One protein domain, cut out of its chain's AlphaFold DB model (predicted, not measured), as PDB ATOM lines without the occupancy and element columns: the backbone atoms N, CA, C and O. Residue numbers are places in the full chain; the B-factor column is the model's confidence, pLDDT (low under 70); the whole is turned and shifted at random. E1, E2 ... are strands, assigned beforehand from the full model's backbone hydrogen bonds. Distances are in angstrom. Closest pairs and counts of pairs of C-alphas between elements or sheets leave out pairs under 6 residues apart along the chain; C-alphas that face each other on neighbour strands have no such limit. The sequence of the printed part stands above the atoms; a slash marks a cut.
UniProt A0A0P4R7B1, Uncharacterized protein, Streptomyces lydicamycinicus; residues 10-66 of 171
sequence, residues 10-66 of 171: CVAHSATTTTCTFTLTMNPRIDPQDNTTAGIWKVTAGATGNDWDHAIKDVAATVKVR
ATOM      1  N   CYS A  10      96.450 -10.742  34.493       91.94
ATOM      2  CA  CYS A  10      97.245 -10.965  33.289       91.94
ATOM      3  C   CYS A  10      96.721 -10.191  32.076       91.94
ATOM      4  O   CYS A  10      95.533 -10.224  31.760       91.94
ATOM      5  N   VAL A  11      97.635  -9.555  31.343       95.00
ATOM      6  CA  VAL A  11      97.378  -8.865  30.075       95.00
ATOM      7  C   VAL A  11      98.253  -9.485  28.990       95.00
ATOM      8  O   VAL A  11      99.483  -9.455  29.073       95.00
ATOM      9  N   ALA A  12      97.618 -10.059  27.967       93.69
ATOM     10  CA  ALA A  12      98.315 -10.563  26.789       93.69
ATOM     11  C   ALA A  12      98.790  -9.392  25.916       93.69
ATOM     12  O   ALA A  12      98.037  -8.457  25.647       93.69
ATOM     13  N   HIS A  13     100.037  -9.457  25.454       94.00
ATOM     14  CA  HIS A  13     100.633  -8.458  24.562       94.00
ATOM     15  C   HIS A  13     100.885  -9.014  23.158       94.00
ATOM     16  O   HIS A  13     100.802  -8.279  22.176       94.00
ATOM     17  N   SER A  14     101.198 -10.305  23.052       93.25
ATOM     18  CA  SER A  14     101.415 -11.010  21.788       93.25
ATOM     19  C   SER A  14     101.080 -12.495  21.947       93.25
ATOM     20  O   SER A  14     100.782 -12.957  23.048       93.25
ATOM     21  N   ALA A  15     101.191 -13.264  20.860       87.12
ATOM     22  CA  ALA A  15     101.032 -14.719  20.899       87.12
ATOM     23  C   ALA A  15     102.030 -15.429  21.839       87.12
ATOM     24  O   ALA A  15     101.791 -16.569  22.221       87.12
ATOM     25  N   THR A  16     103.140 -14.779  22.210       88.81
ATOM     26  CA  THR A  16     104.212 -15.364  23.032       88.81
ATOM     27  C   THR A  16     104.552 -14.530  24.268       88.81
ATOM     28  O   THR A  16     105.547 -14.795  24.939       88.81
ATOM     29  N   THR A  17     103.789 -13.479  24.576       90.94
ATOM     30  CA  THR A  17     104.113 -12.565  25.678       90.94
ATOM     31  C   THR A  17     102.862 -12.118  26.413       90.94
ATOM     32  O   THR A  17     101.970 -11.498  25.832       90.94
ATOM     33  N   THR A  18     102.864 -12.357  27.720       91.81
ATOM     34  CA  THR A  18     101.829 -11.941  28.666       91.81
ATOM     35  C   THR A  18     102.508 -11.351  29.892       91.81
ATOM     36  O   THR A  18     103.506 -11.894  30.366       91.81
ATOM     37  N   THR A  19     101.965 -10.256  30.413       93.00
ATOM     38  CA  THR A  19     102.395  -9.678  31.690       93.00
ATOM     39  C   THR A  19     101.326  -9.944  32.734       93.00
ATOM     40  O   THR A  19     100.183  -9.541  32.546       93.00
ATOM     41  N   CYS A  20     101.699 -10.586  33.839       91.44
ATOM     42  CA  CYS A  20     100.815 -10.821  34.976       91.44
ATOM     43  C   CYS A  20     101.263  -9.993  36.177       91.44
ATOM     44  O   CYS A  20     102.440 -10.008  36.546       91.44
ATOM     45  N   THR A  21     100.322  -9.277  36.785       91.88
ATOM     46  CA  THR A  21     100.550  -8.504  38.005       91.88
ATOM     47  C   THR A  21     100.025  -9.279  39.201       91.88
ATOM     48  O   THR A  21      98.903  -9.778  39.187       91.88
ATOM     49  N   PHE A  22     100.836  -9.371  40.249       91.00
ATOM     50  CA  PHE A  22     100.480 -10.043  41.492       91.00
ATOM     51  C   PHE A  22     100.593  -9.062  42.649       91.00
ATOM     52  O   PHE A  22     101.597  -8.356  42.777       91.00
ATOM     53  N   THR A  23      99.590  -9.070  43.519       91.00
ATOM     54  CA  THR A  23      99.609  -8.320  44.775       91.00
ATOM     55  C   THR A  23      99.882  -9.288  45.917       91.00
ATOM     56  O   THR A  23      99.188 -10.293  46.073       91.00
ATOM     57  N   LEU A  24     100.925  -8.997  46.696       89.00
ATOM     58  CA  LEU A  24     101.217  -9.686  47.947       89.00
ATOM     59  C   LEU A  24     100.932  -8.715  49.086       89.00
ATOM     60  O   LEU A  24     101.635  -7.713  49.239       89.00
ATOM     61  N   THR A  25      99.926  -9.031  49.892       90.44
ATOM     62  CA  THR A  25      99.580  -8.244  51.071       90.44
ATOM     63  C   THR A  25     100.193  -8.891  52.305       90.44
ATOM     64  O   THR A  25     100.022 -10.082  52.532       90.44
ATOM     65  N   MET A  26     100.926  -8.113  53.107       87.94
ATOM     66  CA  MET A  26     101.491  -8.579  54.376       87.94
ATOM     67  C   MET A  26     100.706  -7.975  55.539       87.94
ATOM     68  O   MET A  26     100.775  -6.770  55.784       87.94
ATOM     69  N   ASN A  27      99.989  -8.811  56.283       90.62
ATOM     70  CA  ASN A  27      99.406  -8.477  57.568       90.62
ATOM     71  C   ASN A  27     100.486  -8.566  58.661       90.62
ATOM     72  O   ASN A  27     100.895  -9.666  59.040       90.62
ATOM     73  N   PRO A  28     100.920  -7.436  59.246       89.12
ATOM     74  CA  PRO A  28     102.029  -7.404  60.199       89.12
ATOM     75  C   PRO A  28     101.737  -8.096  61.542       89.12
ATOM     76  O   PRO A  28     102.628  -8.148  62.386       89.12
ATOM     77  N   ARG A  29     100.505  -8.575  61.771       89.25
ATOM     78  CA  ARG A  29     100.114  -9.344  62.964       89.25
ATOM     79  C   ARG A  29     100.032 -10.852  62.730       89.25
ATOM     80  O   ARG A  29      99.829 -11.577  63.695       89.25
ATOM     81  N   ILE A  30     100.106 -11.301  61.477       89.50
ATOM     82  CA  ILE A  30      99.874 -12.704  61.105       89.50
ATOM     83  C   ILE A  30     101.048 -13.254  60.297       89.50
ATOM     84  O   ILE A  30     101.527 -14.343  60.592       89.50
ATOM     85  N   ASP A  31     101.508 -12.514  59.286       92.00
ATOM     86  CA  ASP A  31     102.441 -13.056  58.296       92.00
ATOM     87  C   ASP A  31     103.909 -13.048  58.740       92.00
ATOM     88  O   ASP A  31     104.619 -14.014  58.441       92.00
ATOM     89  N   PRO A  32     104.420 -12.006  59.431       91.81
ATOM     90  CA  PRO A  32     105.764 -12.072  59.976       91.81
ATOM     91  C   PRO A  32     105.830 -13.051  61.143       91.81
ATOM     92  O   PRO A  32     105.045 -12.950  62.081       91.81
ATOM     93  N   GLN A  33     106.814 -13.950  61.116       88.25
ATOM     94  CA  GLN A  33     107.070 -14.853  62.242       88.25
ATOM     95  C   GLN A  33     107.611 -14.080  63.449       88.25
ATOM     96  O   GLN A  33     107.202 -14.301  64.584       88.25
ATOM     97  N   ASP A  34     108.536 -13.162  63.178       94.50
ATOM     98  CA  ASP A  34     109.219 -12.331  64.158       94.50
ATOM     99  C   ASP A  34     109.905 -11.145  63.460       94.50
ATOM    100  O   ASP A  34     109.817 -10.952  62.243       94.50
ATOM    101  N   ASN A  35     110.665 -10.359  64.218       96.25
ATOM    102  CA  ASN A  35     111.406  -9.219  63.688       96.25
ATOM    103  C   ASN A  35     112.510  -9.581  62.666       96.25
ATOM    104  O   ASN A  35     112.944  -8.688  61.930       96.25
ATOM    105  N   THR A  36     112.964 -10.838  62.609       95.81
ATOM    106  CA  THR A  36     113.975 -11.339  61.656       95.81
ATOM    107  C   THR A  36     113.407 -11.565  60.259       95.81
ATOM    108  O   THR A  36     114.154 -11.604  59.283       95.81
ATOM    109  N   THR A  37     112.078 -11.581  60.137       95.88
ATOM    110  CA  THR A  37     111.373 -11.585  58.849       95.88
ATOM    111  C   THR A  37     111.775 -10.384  57.966       95.88
ATOM    112  O   THR A  37     111.711 -10.445  56.735       95.88
ATOM    113  N   ALA A  38     112.222  -9.275  58.565       97.19
ATOM    114  CA  ALA A  38     112.687  -8.108  57.830       97.19
ATOM    115  C   ALA A  38     114.066  -8.361  57.210       97.19
ATOM    116  O   ALA A  38     115.026  -8.699  57.897       97.19
ATOM    117  N   GLY A  39     114.199  -8.108  55.913       96.44
ATOM    118  CA  GLY A  39     115.426  -8.387  55.184       96.44
ATOM    119  C   GLY A  39     115.237  -8.330  53.679       96.44
ATOM    120  O   GLY A  39     114.300  -7.716  53.166       96.44
ATOM    121  N   ILE A  40     116.160  -8.965  52.964       96.19
ATOM    122  CA  ILE A  40     116.072  -9.120  51.514       96.19
ATOM    123  C   ILE A  40     115.370 -10.440  51.231       96.19
ATOM    124  O   ILE A  40     115.879 -11.506  51.563       96.19
ATOM    125  N   TRP A  41     114.210 -10.352  50.603       95.25
ATOM    126  CA  TRP A  41     113.439 -11.495  50.150       95.25
ATOM    127  C   TRP A  41     113.755 -11.780  48.690       95.25
ATOM    128  O   TRP A  41     113.992 -10.860  47.902       95.25
ATOM    129  N   LYS A  42     113.736 -13.062  48.334       96.25
ATOM    130  CA  LYS A  42     113.819 -13.535  46.952       96.25
ATOM    131  C   LYS A  42     112.408 -13.855  46.477       96.25
ATOM    132  O   LYS A  42     111.649 -14.486  47.205       96.25
ATOM    133  N   VAL A  43     112.068 -13.400  45.278       94.25
ATOM    134  CA  VAL A  43     110.782 -13.683  44.640       94.25
ATOM    135  C   VAL A  43     111.001 -14.778  43.613       94.25
ATOM    136  O   VAL A  43     111.766 -14.585  42.668       94.25
ATOM    137  N   THR A  44     110.325 -15.905  43.799       94.56
ATOM    138  CA  THR A  44     110.249 -16.986  42.814       94.56
ATOM    139  C   THR A  44     109.075 -16.722  41.882       94.56
ATOM    140  O   THR A  44     108.002 -16.334  42.341       94.56
ATOM    141  N   ALA A  45     109.277 -16.914  40.580       92.75
ATOM    142  CA  ALA A  45     108.212 -16.816  39.586       92.75
ATOM    143  C   ALA A  45     108.065 -18.151  38.859       92.75
ATOM    144  O   ALA A  45     109.064 -18.740  38.449       92.75
ATOM    145  N   GLY A  46     106.827 -18.604  38.700       91.12
ATOM    146  CA  GLY A  46     106.470 -19.761  37.890       91.12
ATOM    147  C   GLY A  46     105.484 -19.347  36.806       91.12
ATOM    148  O   GLY A  46     104.639 -18.484  37.042       91.12
ATOM    149  N   ALA A  47     105.602 -19.952  35.632       90.56
ATOM    150  CA  ALA A  47     104.627 -19.846  34.557       90.56
ATOM    151  C   ALA A  47     104.280 -21.252  34.070       90.56
ATOM    152  O   ALA A  47     105.176 -22.082  33.920       90.56
ATOM    153  N   THR A  48     102.998 -21.493  33.814       89.25
ATOM    154  CA  THR A  48     102.490 -22.761  33.280       89.25
ATOM    155  C   THR A  48     101.727 -22.474  31.992       89.25
ATOM    156  O   THR A  48     100.857 -21.603  31.969       89.25
ATOM    157  N   GLY A  49     102.092 -23.172  30.919       85.56
ATOM    158  CA  GLY A  49     101.416 -23.137  29.630       85.56
ATOM    159  C   GLY A  49     100.137 -23.976  29.619       85.56
ATOM    160  O   GLY A  49      99.893 -24.804  30.495       85.56
ATOM    161  N   ASN A  50      99.310 -23.778  28.591       85.12
ATOM    162  CA  ASN A  50      98.063 -24.536  28.410       85.12
ATOM    163  C   ASN A  50      98.299 -26.021  28.075       85.12
ATOM    164  O   ASN A  50      97.390 -26.835  28.207       85.12
ATOM    165  N   ASP A  51      99.501 -26.362  27.618       91.44
ATOM    166  CA  ASP A  51      99.979 -27.721  27.361       91.44
ATOM    167  C   ASP A  51     100.595 -28.386  28.604       91.44
ATOM    168  O   ASP A  51     101.127 -29.489  28.501       91.44
ATOM    169  N   TRP A  52     100.477 -27.740  29.770       89.00
ATOM    170  CA  TRP A  52     101.043 -28.150  31.058       89.00
ATOM    171  C   TRP A  52     102.567 -28.067  31.158       89.00
ATOM    172  O   TRP A  52     103.127 -28.460  32.188       89.00
ATOM    173  N   ASP A  53     103.241 -27.507  30.151       93.75
ATOM    174  CA  ASP A  53     104.652 -27.174  30.293       93.75
ATOM    175  C   ASP A  53     104.822 -26.033  31.304       93.75
ATOM    176  O   ASP A  53     103.944 -25.180  31.465       93.75
ATOM    177  N   HIS A  54     105.932 -26.020  32.037       91.69
ATOM    178  CA  HIS A  54     106.168 -25.001  33.052       91.69
ATOM    179  C   HIS A  54     107.618 -24.544  33.107       91.69
ATOM    180  O   HIS A  54     108.565 -25.310  32.957       91.69
ATOM    181  N   ALA A  55     107.779 -23.261  33.405       93.25
ATOM    182  CA  ALA A  55     109.065 -22.644  33.656       93.25
ATOM    183  C   ALA A  55     109.061 -22.027  35.052       93.25
ATOM    184  O   ALA A  55     108.155 -21.273  35.411       93.25
ATOM    185  N   ILE A  56     110.097 -22.325  35.833       94.44
ATOM    186  CA  ILE A  56     110.312 -21.741  37.156       94.44
ATOM    187  C   ILE A  56     111.613 -20.953  37.132       94.44
ATOM    188  O   ILE A  56     112.638 -21.401  36.621       94.44
ATOM    189  N   LYS A  57     111.566 -19.763  37.719       95.44
ATOM    190  CA  LYS A  57     112.728 -18.933  37.992       95.44
ATOM    191  C   LYS A  57     112.823 -18.703  39.493       95.44
ATOM    192  O   LYS A  57     112.089 -17.881  40.046       95.44
ATOM    193  N   ASP A  58     113.767 -19.395  40.127       93.94
ATOM    194  CA  ASP A  58     113.949 -19.402  41.587       93.94
ATOM    195  C   ASP A  58     114.147 -18.003  42.175       93.94
ATOM    196  O   ASP A  58     113.579 -17.671  43.216       93.94
ATOM    197  N   VAL A  59     114.925 -17.160  41.489       96.31
ATOM    198  CA  VAL A  59     115.132 -15.751  41.846       96.31
ATOM    199  C   VAL A  59     114.786 -14.880  40.645       96.31
ATOM    200  O   VAL A  59     115.640 -14.483  39.852       96.31
ATOM    201  N   ALA A  60     113.499 -14.596  40.495       94.56
ATOM    202  CA  ALA A  60     112.993 -13.669  39.495       94.56
ATOM    203  C   ALA A  60     113.268 -12.209  39.879       94.56
ATOM    204  O   ALA A  60     113.585 -11.401  39.007       94.56
ATOM    205  N   ALA A  61     113.198 -11.890  41.176       94.56
ATOM    206  CA  ALA A  61     113.500 -10.570  41.719       94.56
ATOM    207  C   ALA A  61     113.959 -10.647  43.185       94.56
ATOM    208  O   ALA A  61     113.873 -11.692  43.834       94.56
ATOM    209  N   THR A  62     114.415  -9.513  43.719       95.81
ATOM    210  CA  THR A  62     114.623  -9.335  45.161       95.81
ATOM    211  C   THR A  62     113.873  -8.106  45.655       95.81
ATOM    212  O   THR A  62     113.768  -7.108  44.941       95.81
ATOM    213  N   VAL A  63     113.350  -8.169  46.876       94.12
ATOM    214  CA  VAL A  63     112.612  -7.069  47.507       94.12
ATOM    215  C   VAL A  63     113.069  -6.891  48.949       94.12
ATOM    216  O   VAL A  63     113.424  -7.853  49.625       94.12
ATOM    217  N   LYS A  64     113.101  -5.646  49.431       95.12
ATOM    218  CA  LYS A  64     113.394  -5.352  50.838       95.12
ATOM    219  C   LYS A  64     112.092  -5.309  51.620       95.12
ATOM    220  O   LYS A  64     111.307  -4.381  51.437       95.12
ATOM    221  N   VAL A  65     111.913  -6.254  52.531       95.50
ATOM    222  CA  VAL A  65     110.851  -6.211  53.533       95.50
ATOM    223  C   VAL A  65     111.408  -5.531  54.773       95.50
ATOM    224  O   VAL A  65     112.437  -5.928  55.318       95.50
ATOM    225  N   ARG A  66     110.763  -4.442  55.191       97.06
ATOM    226  CA  ARG A  66     111.246  -3.572  56.265       97.06
ATOM    227  C   ARG A  66     110.168  -3.368  57.311       97.06
ATOM    228  O   ARG A  66     108.990  -3.261  56.990       97.06
TER     229      ARG A  66
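What this domain is: This is residues 10 to 66 of the 171 residues of an uncharacterized protein of Streptomyces lydicamycinicus (UniProt A0A0P4R7B1). Two separate strand hairpins, a short one of E1 and E2 and a much longer one of E3 and E4, are joined by one long link into a loose, elongated frame with no contact between the two hairpins. Both hairpin turns, residues 15 to 16 and 49 to 53, lie toward one end of the long axis, and residues 27 to 34 of the link stick out at the other. The printed part has 57 residues with no named helix and four named strands, E1, E2, E3 and E4 along the chain, in two antiparallel sheets, E1 - E2 and E3 - E4; the class is all strand. It is only just loose, close to extended, with a radius of gyration of the C-alphas of 15.1 A and spans of 44 by 20 by 18 A.

How they stand to each other: E1, residues 10 to 14, and E2, residues 17 to 21, form an antiparallel hairpin at 162 degrees; N 11 and O 19 are within hydrogen-bond range at 2.8 A. E3, residues 39 to 48, and E4, residues 54 to 65, form the second antiparallel hairpin at 157 degrees, with N 41 and O 63 at 2.8 A and N 47 and O 55 at 2.9 A. E4 bends by 52 degrees at residue 62. E1 and E2 are each apart from E3 and E4.

Where its parts are: E1 begins at C-alpha 10, (97.245, -10.965, 33.289). E3 spans 29.2 A from C-alpha 39, (115.426, -8.387, 55.184), to C-alpha 48. E4 spans 28.2 A and ends at C-alpha 65, (110.851, -6.211, 53.533).

The domain as a whole: The two C-alphas farthest apart, those of Ala 15 and Asn 35, are 44.4 A apart. The link from E2 to E3 is long, with 17 residues; the other two are tight. The printed part has no cut, and no printed residue is under 70 in pLDDT.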